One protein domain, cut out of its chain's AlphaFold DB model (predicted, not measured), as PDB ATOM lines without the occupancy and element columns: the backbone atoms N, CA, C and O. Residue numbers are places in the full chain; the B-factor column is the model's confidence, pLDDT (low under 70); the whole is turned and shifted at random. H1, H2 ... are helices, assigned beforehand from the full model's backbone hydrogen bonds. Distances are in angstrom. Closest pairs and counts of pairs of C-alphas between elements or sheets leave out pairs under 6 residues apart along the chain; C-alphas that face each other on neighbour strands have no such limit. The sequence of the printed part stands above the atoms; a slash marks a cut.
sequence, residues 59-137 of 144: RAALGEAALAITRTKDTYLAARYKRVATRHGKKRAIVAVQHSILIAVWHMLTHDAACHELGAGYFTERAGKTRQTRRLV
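This is residues 59 to 137 of the 144 residues of the protein "Transposase" of Micromonospora sp. (strain ATCC 39149 / NRRL 15099 / SCC 1413) (UniProt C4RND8). A long helix, H3, forms a hairpin with the shorter H2, which folds back beside its first part, and H1 packs crosswise on both of them. From the far end of H3 an unnamed link, residues 112 to 121, leads back to the first residues of H2, where H4 begins; residues 124 to 137 of H4 stick out as a straight arm, leading away from the three-helix body. The printed part has 79 residues with four named helices, in the order H1, H2, H3, H4, and no named strand: its class is all helix. It is only just loose, close to compact, with a radius of gyration of the C-alphas of 14.3 A, and spans 46 by 34 by 19 A, the arm making much of the length.

H3, the longest helix, has residues 90 to 111 and measures 31.4 A from C-alpha 90 at (-2.444, 47.561, 19.336) to C-alpha 111 at (-5.997, 33.132, -8.373). H2 has residues 76 to 88 and is 18.3 A long. H1 has residues 59 to 71, 18.8 A, beginning with C-alpha 59 at (7.384, 37.049, 11.113). H4 has residues 122 to 137, 22.5 A, and ends with C-alpha 137 at (-36.022, 45.256, 5.026).

H2 and H3 form a helical hairpin and run opposite ways at a tilt of 37 degrees, only just steep. They touch, H3 with residues 90 to 97 alone; the closest C-alphas are those of Ala 85 and Ala 93, 5.0 A apart. H1 touches H3 with residues 62 to 67 alone, about perpendicular at 76 degrees; the closest C-alphas are those of Ala 66 and Gln 98, 6.0 A apart. H1 touches H2 with residues 69 to 71 alone, about perpendicular at 81 degrees; the closest C-alphas, those of Thr 70 and Ala 78, are 4.8 A apart. H4 and H2 only just touch, with 3 pairs of C-alphas within 8 A, and only at their ends; the closest C-alphas are those of Tyr 76 and Tyr 122, 7.0 A apart. H4 is apart from H1 and from H3. In H3 and H4 every O i to N i+4 pair is within hydrogen-bond range; in H1 and in H2, 8 of 9 are.

The C-alphas farthest apart are those of Ala 60 and Leu 136, at 46.6 A. Without residues 124 to 137, which stand free, the body spans 34 by 29 by 18 A. The printed part has no cut. The links from H1 to H2 and from H2 to H3 are tight, and that from H3 to H4 is short. The mean pLDDT of the printed part is 79.5; residues 73 to 74 and 112 to 124 are under 70.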
ATOM      1  N   ARG A  59       8.320  36.435  10.157       73.12
ATOM      2  CA  ARG A  59       7.384  37.049  11.113       73.12
ATOM      3  C   ARG A  59       7.773  38.473  11.514       73.12
ATOM      4  O   ARG A  59       6.882  39.296  11.697       73.12
ATOM      5  N   ALA A  60       9.067  38.750  11.663       76.62
ATOM      6  CA  ALA A  60       9.564  40.075  12.018       76.62
ATOM      7  C   ALA A  60       9.391  41.045  10.842       76.62
ATOM      8  O   ALA A  60       8.786  42.098  11.014       76.62
ATOM      9  N   ALA A  61       9.781  40.630   9.631       80.56
ATOM     10  CA  ALA A  61       9.601  41.431   8.417       80.56
ATOM     11  C   ALA A  61       8.116  41.755   8.143       80.56
ATOM     12  O   ALA A  61       7.764  42.895   7.852       80.56
ATOM     13  N   LEU A  62       7.218  40.777   8.321       81.25
ATOM     14  CA  LEU A  62       5.766  40.993   8.247       81.25
ATOM     15  C   LEU A  62       5.248  41.918   9.360       81.25
ATOM     16  O   LEU A  62       4.284  42.652   9.153       81.25
ATOM     17  N   GLY A  63       5.864  41.888  10.544       83.19
ATOM     18  CA  GLY A  63       5.603  42.830  11.635       83.19
ATOM     19  C   GLY A  63       5.935  44.262  11.266       83.19
ATOM     20  O   GLY A  63       5.074  45.130  11.393       83.19
ATOM     21  N   GLU A  64       7.136  44.498  10.754       83.31
ATOM     22  CA  GLU A  64       7.584  45.821  10.323       83.31
ATOM     23  C   GLU A  64       6.753  46.350   9.151       83.31
ATOM     24  O   GLU A  64       6.297  47.493   9.191       83.31
ATOM     25  N   ALA A  65       6.456  45.504   8.159       82.94
ATOM     26  CA  ALA A  65       5.585  45.862   7.043       82.94
ATOM     27  C   ALA A  65       4.169  46.223   7.524       82.94
ATOM     28  O   ALA A  65       3.629  47.268   7.156       82.94
ATOM     29  N   ALA A  66       3.580  45.411   8.410       84.25
ATOM     30  CA  ALA A  66       2.276  45.707   8.997       84.25
ATOM     31  C   ALA A  66       2.298  47.027   9.782       84.25
ATOM     32  O   ALA A  66       1.377  47.831   9.648       84.25
ATOM     33  N   LEU A  67       3.355  47.282  10.559       83.81
ATOM     34  CA  LEU A  67       3.545  48.536  11.290       83.81
ATOM     35  C   LEU A  67       3.670  49.739  10.349       83.81
ATOM     36  O   LEU A  67       3.042  50.766  10.612       83.81
ATOM     37  N   ALA A  68       4.409  49.621   9.245       84.75
ATOM     38  CA  ALA A  68       4.505  50.670   8.231       84.75
ATOM     39  C   ALA A  68       3.127  50.983   7.628       84.75
ATOM     40  O   ALA A  68       2.724  52.147   7.577       84.75
ATOM     41  N   ILE A  69       2.343  49.951   7.303       83.56
ATOM     42  CA  ILE A  69       0.974  50.091   6.787       83.56
ATOM     43  C   ILE A  69       0.076  50.830   7.784       83.56
ATOM     44  O   ILE A  69      -0.705  51.687   7.376       83.56
ATOM     45  N   THR A  70       0.219  50.606   9.097       81.38
ATOM     46  CA  THR A  70      -0.579  51.352  10.093       81.38
ATOM     47  C   THR A  70      -0.348  52.867  10.074       81.38
ATOM     48  O   THR A  70      -1.219  53.616  10.525       81.38
ATOM     49  N   ARG A  71       0.811  53.319   9.573       81.25
ATOM     50  CA  ARG A  71       1.183  54.738   9.459       81.25
ATOM     51  C   ARG A  71       0.744  55.352   8.128       81.25
ATOM     52  O   ARG A  71       0.602  56.571   8.058       81.25
ATOM     53  N   THR A  72       0.509  54.534   7.100       79.94
ATOM     54  CA  THR A  72      -0.024  55.002   5.812       79.94
ATOM     55  C   THR A  72      -1.459  55.508   5.963       79.94
ATOM     56  O   THR A  72      -2.259  54.963   6.732       79.94
ATOM     57  N   LYS A  73      -1.775  56.601   5.266       69.38
ATOM     58  CA  LYS A  73      -3.125  57.170   5.214       69.38
ATOM     59  C   LYS A  73      -3.856  56.591   3.999       69.38
ATOM     60  O   LYS A  73      -3.226  56.185   3.032       69.38
ATOM     61  N   ASP A  74      -5.176  56.500   4.109       68.88
ATOM     62  CA  ASP A  74      -6.088  56.174   3.003       68.88
ATOM     63  C   ASP A  74      -6.036  54.747   2.414       68.88
ATOM     64  O   ASP A  74      -6.731  54.449   1.442       68.88
ATOM     65  N   THR A  75      -5.344  53.813   3.076       80.25
ATOM     66  CA  THR A  75      -5.334  52.383   2.713       80.25
ATOM     67  C   THR A  75      -6.394  51.568   3.465       80.25
ATOM     68  O   THR A  75      -6.776  51.875   4.607       80.25
ATOM     69  N   TYR A  76      -6.870  50.481   2.845       82.50
ATOM     70  CA  TYR A  76      -7.869  49.582   3.444       82.50
ATOM     71  C   TYR A  76      -7.340  48.962   4.748       82.50
ATOM     72  O   TYR A  76      -8.028  48.917   5.777       82.50
ATOM     73  N   LEU A  77      -6.081  48.526   4.725       82.50
ATOM     74  CA  LEU A  77      -5.423  47.872   5.852       82.50
ATOM     75  C   LEU A  77      -5.215  48.828   7.039       82.50
ATOM     76  O   LEU A  77      -5.418  48.419   8.186       82.50
ATOM     77  N   ALA A  78      -4.916  50.109   6.793       84.19
ATOM     78  CA  ALA A  78      -4.831  51.116   7.852       84.19
ATOM     79  C   ALA A  78      -6.199  51.377   8.511       84.19
ATOM     80  O   ALA A  78      -6.302  51.460   9.740       84.19
ATOM     81  N   ALA A  79      -7.277  51.451   7.723       85.81
ATOM     82  CA  ALA A  79      -8.636  51.591   8.251       85.81
ATOM     83  C   ALA A  79      -9.066  50.359   9.070       85.81
ATOM     84  O   ALA A  79      -9.667  50.496  10.145       85.81
ATOM     85  N   ARG A  80      -8.706  49.151   8.611       84.56
ATOM     86  CA  ARG A  80      -8.929  47.894   9.340       84.56
ATOM     87  C   ARG A  80      -8.166  47.872  10.663       84.56
ATOM     88  O   ARG A  80      -8.762  47.563  11.695       84.56
ATOM     89  N   TYR A  81      -6.890  48.263  10.653       87.19
ATOM     90  CA  TYR A  81      -6.066  48.363  11.858       87.19
ATOM     91  C   TYR A  81      -6.713  49.268  12.907       87.19
ATOM     92  O   TYR A  81      -6.897  48.841  14.043       87.19
ATOM     93  N   LYS A  82      -7.135  50.482  12.523       86.56
ATOM     94  CA  LYS A  82      -7.769  51.442  13.444       86.56
ATOM     95  C   LYS A  82      -9.003  50.849  14.135       86.56
ATOM     96  O   LYS A  82      -9.155  51.006  15.341       86.56
ATOM     97  N   ARG A  83      -9.855  50.116  13.407       85.69
ATOM     98  CA  ARG A  83     -11.067  49.483  13.972       85.69
ATOM     99  C   ARG A  83     -10.772  48.321  14.916       85.69
ATOM    100  O   ARG A  83     -11.497  48.126  15.888       85.69
ATOM    101  N   VAL A  84      -9.746  47.525  14.627       88.50
ATOM    102  CA  VAL A  84      -9.361  46.404  15.498       88.50
ATOM    103  C   VAL A  84      -8.602  46.918  16.722       88.50
ATOM    104  O   VAL A  84      -8.830  46.436  17.831       88.50
ATOM    105  N   ALA A  85      -7.759  47.937  16.550       89.31
ATOM    106  CA  ALA A  85      -6.978  48.544  17.621       89.31
ATOM    107  C   ALA A  85      -7.867  49.179  18.698       89.31
ATOM    108  O   ALA A  85      -7.554  49.036  19.879       89.31
ATOM    109  N   THR A  86      -8.990  49.802  18.319       88.69
ATOM    110  CA  THR A  86      -9.946  50.371  19.287       88.69
ATOM    111  C   THR A  86     -10.648  49.313  20.137       88.69
ATOM    112  O   THR A  86     -11.015  49.609  21.268       88.69
ATOM    113  N   ARG A  87     -10.821  48.079  19.638       85.19
ATOM    114  CA  ARG A  87     -11.537  47.001  20.353       85.19
ATOM    115  C   ARG A  87     -10.626  46.026  21.098       85.19
ATOM    116  O   ARG A  87     -10.991  45.544  22.164       85.19
ATOM    117  N   HIS A  88      -9.466  45.702  20.535       84.38
ATOM    118  CA  HIS A  88      -8.610  44.607  21.012       84.38
ATOM    119  C   HIS A  88      -7.181  45.042  21.372       84.38
ATOM    120  O   HIS A  88      -6.375  44.210  21.789       84.38
ATOM    121  N   GLY A  89      -6.865  46.332  21.235       88.19
ATOM    122  CA  GLY A  89      -5.541  46.881  21.507       88.19
ATOM    123  C   GLY A  89      -4.535  46.669  20.370       88.19
ATOM    124  O   GLY A  89      -4.715  45.848  19.468       88.19
ATOM    125  N   LYS A  90      -3.434  47.432  20.425       84.62
ATOM    126  CA  LYS A  90      -2.444  47.561  19.336       84.62
ATOM    127  C   LYS A  90      -1.814  46.223  18.926       84.62
ATOM    128  O   LYS A  90      -1.720  45.924  17.742       84.62
ATOM    129  N   LYS A  91      -1.444  45.379  19.897       85.56
ATOM    130  CA  LYS A  91      -0.729  44.115  19.636       85.56
ATOM    131  C   LYS A  91      -1.581  43.111  18.848       85.56
ATOM    132  O   LYS A  91      -1.115  42.536  17.872       85.56
ATOM    133  N   ARG A  92      -2.857  42.955  19.221       85.75
ATOM    134  CA  ARG A  92      -3.809  42.086  18.503       85.75
ATOM    135  C   ARG A  92      -4.176  42.651  17.133       85.75
ATOM    136  O   ARG A  92      -4.398  41.892  16.195       85.75
ATOM    137  N   ALA A  93      -4.197  43.976  17.003       88.44
ATOM    138  CA  ALA A  93      -4.458  44.629  15.731       88.44
ATOM    139  C   ALA A  93      -3.338  44.396  14.704       88.44
ATOM    140  O   ALA A  93      -3.650  44.136  13.546       88.44
ATOM    141  N   ILE A  94      -2.063  44.399  15.113       87.38
ATOM    142  CA  ILE A  94      -0.935  44.086  14.213       87.38
ATOM    143  C   ILE A  94      -1.059  42.660  13.664       87.38
ATOM    144  O   ILE A  94      -0.971  42.461  12.458       87.38
ATOM    145  N   VAL A  95      -1.347  41.678  14.523       88.00
ATOM    146  CA  VAL A  95      -1.524  40.274  14.101       88.00
ATOM    147  C   VAL A  95      -2.704  40.124  13.136       88.00
ATOM    148  O   VAL A  95      -2.603  39.430  12.127       88.00
ATOM    149  N   ALA A  96      -3.817  40.817  13.394       88.12
ATOM    150  CA  ALA A  96      -4.964  40.810  12.490       88.12
ATOM    151  C   ALA A  96      -4.623  41.385  11.101       88.12
ATOM    152  O   ALA A  96      -5.127  40.894  10.088       88.12
ATOM    153  N   VAL A  97      -3.764  42.408  11.043       88.12
ATOM    154  CA  VAL A  97      -3.269  42.984   9.783       88.12
ATOM    155  C   VAL A  97      -2.322  42.013   9.080       88.12
ATOM    156  O   VAL A  97      -2.534  41.745   7.902       88.12
ATOM    157  N   GLN A  98      -1.361  41.414   9.790       87.94
ATOM    158  CA  GLN A  98      -0.456  40.397   9.232       87.94
ATOM    159  C   GLN A  98      -1.222  39.237   8.590       87.94
ATOM    160  O   GLN A  98      -0.923  38.840   7.469       87.94
ATOM    161  N   HIS A  99      -2.241  38.721   9.279       88.56
ATOM    162  CA  HIS A  99      -3.076  37.646   8.753       88.56
ATOM    163  C   HIS A  99      -3.846  38.076   7.495       88.56
ATOM    164  O   HIS A  99      -3.954  37.308   6.546       88.56
ATOM    165  N   SER A 100      -4.325  39.323   7.456       85.50
ATOM    166  CA  SER A 100      -5.013  39.867   6.278       85.50
ATOM    167  C   SER A 100      -4.070  39.996   5.076       85.50
ATOM    168  O   SER A 100      -4.468  39.659   3.966       85.50
ATOM    169  N   ILE A 101      -2.824  40.430   5.299       85.75
ATOM    170  CA  ILE A 101      -1.781  40.503   4.262       85.75
ATOM    171  C   ILE A 101      -1.454  39.102   3.742       85.75
ATOM    172  O   ILE A 101      -1.393  38.895   2.537       85.75
ATOM    173  N   LEU A 102      -1.291  38.126   4.638       86.50
ATOM    174  CA  LEU A 102      -0.980  36.751   4.253       86.50
ATOM    175  C   LEU A 102      -2.080  36.135   3.378       86.50
ATOM    176  O   LEU A 102      -1.779  35.507   2.368       86.50
ATOM    177  N   ILE A 103      -3.347  36.347   3.744       87.00
ATOM    178  CA  ILE A 103      -4.493  35.898   2.945       87.00
ATOM    179  C   ILE A 103      -4.494  36.577   1.574       87.00
ATOM    180  O   ILE A 103      -4.695  35.906   0.566       87.00
ATOM    181  N   ALA A 104      -4.237  37.886   1.520       81.75
ATOM    182  CA  ALA A 104      -4.182  38.625   0.262       81.75
ATOM    183  C   ALA A 104      -3.098  38.065  -0.677       81.75
ATOM    184  O   ALA A 104      -3.387  37.765  -1.832       81.75
ATOM    185  N   VAL A 105      -1.892  37.823  -0.155       84.12
ATOM    186  CA  VAL A 105      -0.784  37.212  -0.906       84.12
ATOM    187  C   VAL A 105      -1.137  35.800  -1.379       84.12
ATOM    188  O   VAL A 105      -0.870  35.451  -2.525       84.12
ATOM    189  N   TRP A 106      -1.781  34.989  -0.537       86.31
ATOM    190  CA  TRP A 106      -2.222  33.648  -0.929       86.31
ATOM    191  C   TRP A 106      -3.253  33.686  -2.065       86.31
ATOM    192  O   TRP A 106      -3.151  32.909  -3.016       86.31
ATOM    193  N   HIS A 107      -4.209  34.619  -2.013       82.50
ATOM    194  CA  HIS A 107      -5.168  34.803  -3.101       82.50
ATOM    195  C   HIS A 107      -4.491  35.243  -4.400       82.50
ATOM    196  O   HIS A 107      -4.842  34.698  -5.440       82.50
ATOM    197  N   MET A 108      -3.502  36.142  -4.348       78.88
ATOM    198  CA  MET A 108      -2.722  36.539  -5.531       78.88
ATOM    199  C   MET A 108      -2.004  35.345  -6.159       78.88
ATOM    200  O   MET A 108      -2.087  35.142  -7.361       78.88
ATOM    201  N   LEU A 109      -1.338  34.533  -5.334       83.06
ATOM    202  CA  LEU A 109      -0.575  33.371  -5.795       83.06
ATOM    203  C   LEU A 109      -1.464  32.272  -6.385       83.06
ATOM    204  O   LEU A 109      -1.033  31.553  -7.276       83.06
ATOM    205  N   THR A 110      -2.684  32.121  -5.870       83.94
ATOM    206  CA  THR A 110      -3.572  31.010  -6.250       83.94
ATOM    207  C   THR A 110      -4.550  31.390  -7.365       83.94
ATOM    208  O   THR A 110      -4.959  30.525  -8.130       83.94
ATOM    209  N   HIS A 111      -4.949  32.663  -7.454       74.25
ATOM    210  CA  HIS A 111      -5.997  33.132  -8.373       74.25
ATOM    211  C   HIS A 111      -5.481  34.115  -9.438       74.25
ATOM    212  O   HIS A 111      -6.300  34.653 -10.177       74.25
ATOM    213  N   ASP A 112      -4.169  34.398  -9.479       61.78
ATOM    214  CA  ASP A 112      -3.524  35.406 -10.350       61.78
ATOM    215  C   ASP A 112      -4.212  36.789 -10.312       61.78
ATOM    216  O   ASP A 112      -4.140  37.607 -11.223       61.78
ATOM    217  N   ALA A 113      -4.930  37.073  -9.225       66.31
ATOM    218  CA  ALA A 113      -5.697  38.296  -9.084       66.31
ATOM    219  C   ALA A 113      -4.808  39.383  -8.474       66.31
ATOM    220  O   ALA A 113      -4.322  39.246  -7.346       66.31
ATOM    221  N   ALA A 114      -4.619  40.489  -9.196       57.69
ATOM    222  CA  ALA A 114      -3.933  41.664  -8.670       57.69
ATOM    223  C   ALA A 114      -4.616  42.150  -7.376       57.69
ATOM    224  O   ALA A 114      -5.844  42.249  -7.309       57.69
ATOM    225  N   CYS A 115      -3.831  42.472  -6.337       52.09
ATOM    226  CA  CYS A 115      -4.382  43.028  -5.097       52.09
ATOM    227  C   CYS A 115      -4.999  44.387  -5.392       52.09
ATOM    228  O   CYS A 115      -4.305  45.397  -5.494       52.09
ATOM    229  N   HIS A 116      -6.321  44.408  -5.470       56.44
ATOM    230  CA  HIS A 116      -7.071  45.641  -5.489       56.44
ATOM    231  C   HIS A 116      -7.182  46.153  -4.048       56.44
ATOM    232  O   HIS A 116      -7.996  45.668  -3.258       56.44
ATOM    233  N   GLU A 117      -6.326  47.105  -3.672       59.44
ATOM    234  CA  GLU A 117      -6.488  47.857  -2.426       59.44
ATOM    235  C   GLU A 117      -7.847  48.564  -2.489       59.44
ATOM    236  O   GLU A 117      -8.012  49.559  -3.188       59.44
ATOM    237  N   LEU A 118      -8.837  48.055  -1.747       64.75
ATOM    238  CA  LEU A 118     -10.224  48.545  -1.762       64.75
ATOM    239  C   LEU A 118     -10.381  49.997  -1.241       64.75
ATOM    240  O   LEU A 118     -11.495  50.499  -1.105       64.75
ATOM    241  N   GLY A 119      -9.269  50.673  -0.937       64.38
ATOM    242  CA  GLY A 119      -9.206  52.031  -0.412       64.38
ATOM    243  C   GLY A 119      -9.759  52.163   1.010       64.38
ATOM    244  O   GLY A 119     -10.484  51.309   1.531       64.38
ATOM    245  N   ALA A 120      -9.446  53.274   1.678       61.12
ATOM    246  CA  ALA A 120     -10.018  53.580   2.993       61.12
ATOM    247  C   ALA A 120     -11.551  53.764   2.973       61.12
ATOM    248  O   ALA A 120     -12.204  53.569   4.004       61.12
ATOM    249  N   GLY A 121     -12.131  54.084   1.808       63.03
ATOM    250  CA  GLY A 121     -13.574  54.256   1.597       63.03
ATOM    251  C   GLY A 121     -14.392  52.960   1.621       63.03
ATOM    252  O   GLY A 121     -15.603  52.998   1.838       63.03
ATOM    253  N   TYR A 122     -13.758  51.789   1.507       68.69
ATOM    254  CA  TYR A 122     -14.477  50.511   1.487       68.69
ATOM    255  C   TYR A 122     -15.386  50.304   2.706       68.69
ATOM    256  O   TYR A 122     -16.510  49.801   2.623       68.69
ATOM    257  N   PHE A 123     -14.900  50.694   3.886       63.28
ATOM    258  CA  PHE A 123     -15.635  50.476   5.122       63.28
ATOM    259  C   PHE A 123     -16.780  51.469   5.342       63.28
ATOM    260  O   PHE A 123     -17.710  51.138   6.085       63.28
ATOM    261  N   THR A 124     -16.715  52.673   4.767       68.88
ATOM    262  CA  THR A 124     -17.811  53.652   4.824       68.88
ATOM    263  C   THR A 124     -18.907  53.258   3.843       68.88
ATOM    264  O   THR A 124     -20.071  53.187   4.239       68.88
ATOM    265  N   GLU A 125     -18.536  52.862   2.626       72.06
ATOM    266  CA  GLU A 125     -19.473  52.399   1.602       72.06
ATOM    267  C   GLU A 125     -20.219  51.126   2.042       72.06
ATOM    268  O   GLU A 125     -21.449  51.064   1.995       72.06
ATOM    269  N   ARG A 126     -19.508  50.127   2.587       71.19
ATOM    270  CA  ARG A 126     -20.125  48.878   3.071       71.19
ATOM    271  C   ARG A 126     -21.032  49.087   4.284       71.19
ATOM    272  O   ARG A 126     -22.078  48.441   4.395       71.19
ATOM    273  N   ALA A 127     -20.656  49.984   5.197       71.81
ATOM    274  CA  ALA A 127     -21.515  50.354   6.320       71.81
ATOM    275  C   ALA A 127     -22.782  51.080   5.842       71.81
ATOM    276  O   ALA A 127     -23.860  50.816   6.377       71.81
ATOM    277  N   GLY A 128     -22.665  51.938   4.821       75.00
ATOM    278  CA  GLY A 128     -23.793  52.579   4.147       75.00
ATOM    279  C   GLY A 128     -24.748  51.554   3.539       75.00
ATOM    280  O   GLY A 128     -25.910  51.505   3.940       75.00
ATOM    281  N   LYS A 129     -24.235  50.652   2.690       74.62
ATOM    282  CA  LYS A 129     -25.016  49.578   2.049       74.62
ATOM    283  C   LYS A 129     -25.740  48.692   3.065       74.62
ATOM    284  O   LYS A 129     -26.928  48.436   2.921       74.62
ATOM    285  N   THR A 130     -25.068  48.294   4.150       76.75
ATOM    286  CA  THR A 130     -25.677  47.456   5.206       76.75
ATOM    287  C   THR A 130     -26.785  48.187   5.973       76.75
ATOM    288  O   THR A 130     -27.752  47.581   6.429       76.75
ATOM    289  N   ARG A 131     -26.650  49.504   6.166       78.00
ATOM    290  CA  ARG A 131     -27.707  50.317   6.783       78.00
ATOM    291  C   ARG A 131     -28.880  50.511   5.828       78.00
ATOM    292  O   ARG A 131     -30.017  50.450   6.278       78.00
ATOM    293  N   GLN A 132     -28.607  50.717   4.542       80.25
ATOM    294  CA  GLN A 132     -29.629  50.835   3.503       80.25
ATOM    295  C   GLN A 132     -30.442  49.546   3.374       80.25
ATOM    296  O   GLN A 132     -31.662  49.608   3.460       80.25
ATOM    297  N   THR A 133     -29.797  48.379   3.292       84.00
ATOM    298  CA  THR A 133     -30.513  47.095   3.241       84.00
ATOM    299  C   THR A 133     -31.374  46.868   4.479       84.00
ATOM    300  O   THR A 133     -32.529  46.491   4.345       84.00
ATOM    301  N   ARG A 134     -30.874  47.164   5.686       85.81
ATOM    302  CA  ARG A 134     -31.677  47.043   6.919       85.81
ATOM    303  C   ARG A 134     -32.893  47.966   6.937       85.81
ATOM    304  O   ARG A 134     -33.937  47.561   7.432       85.81
ATOM    305  N   ARG A 135     -32.764  49.191   6.415       86.81
ATOM    306  CA  ARG A 135     -33.892  50.128   6.286       86.81
ATOM    307  C   ARG A 135     -34.939  49.601   5.311       86.81
ATOM    308  O   ARG A 135     -36.109  49.594   5.660       86.81
ATOM    309  N   LEU A 136     -34.506  49.122   4.146       87.62
ATOM    310  CA  LEU A 136     -35.392  48.549   3.131       87.62
ATOM    311  C   LEU A 136     -36.117  47.307   3.662       87.62
ATOM    312  O   LEU A 136     -37.324  47.193   3.510       87.62
ATOM    313  N   VAL A 137     -35.413  46.425   4.373       92.44
ATOM    314  CA  VAL A 137     -36.022  45.256   5.026       92.44
ATOM    315  C   VAL A 137     -37.049  45.673   6.084       92.44
ATOM    316  O   VAL A 137     -38.132  45.102   6.136       92.44
TER     317      VAL A 137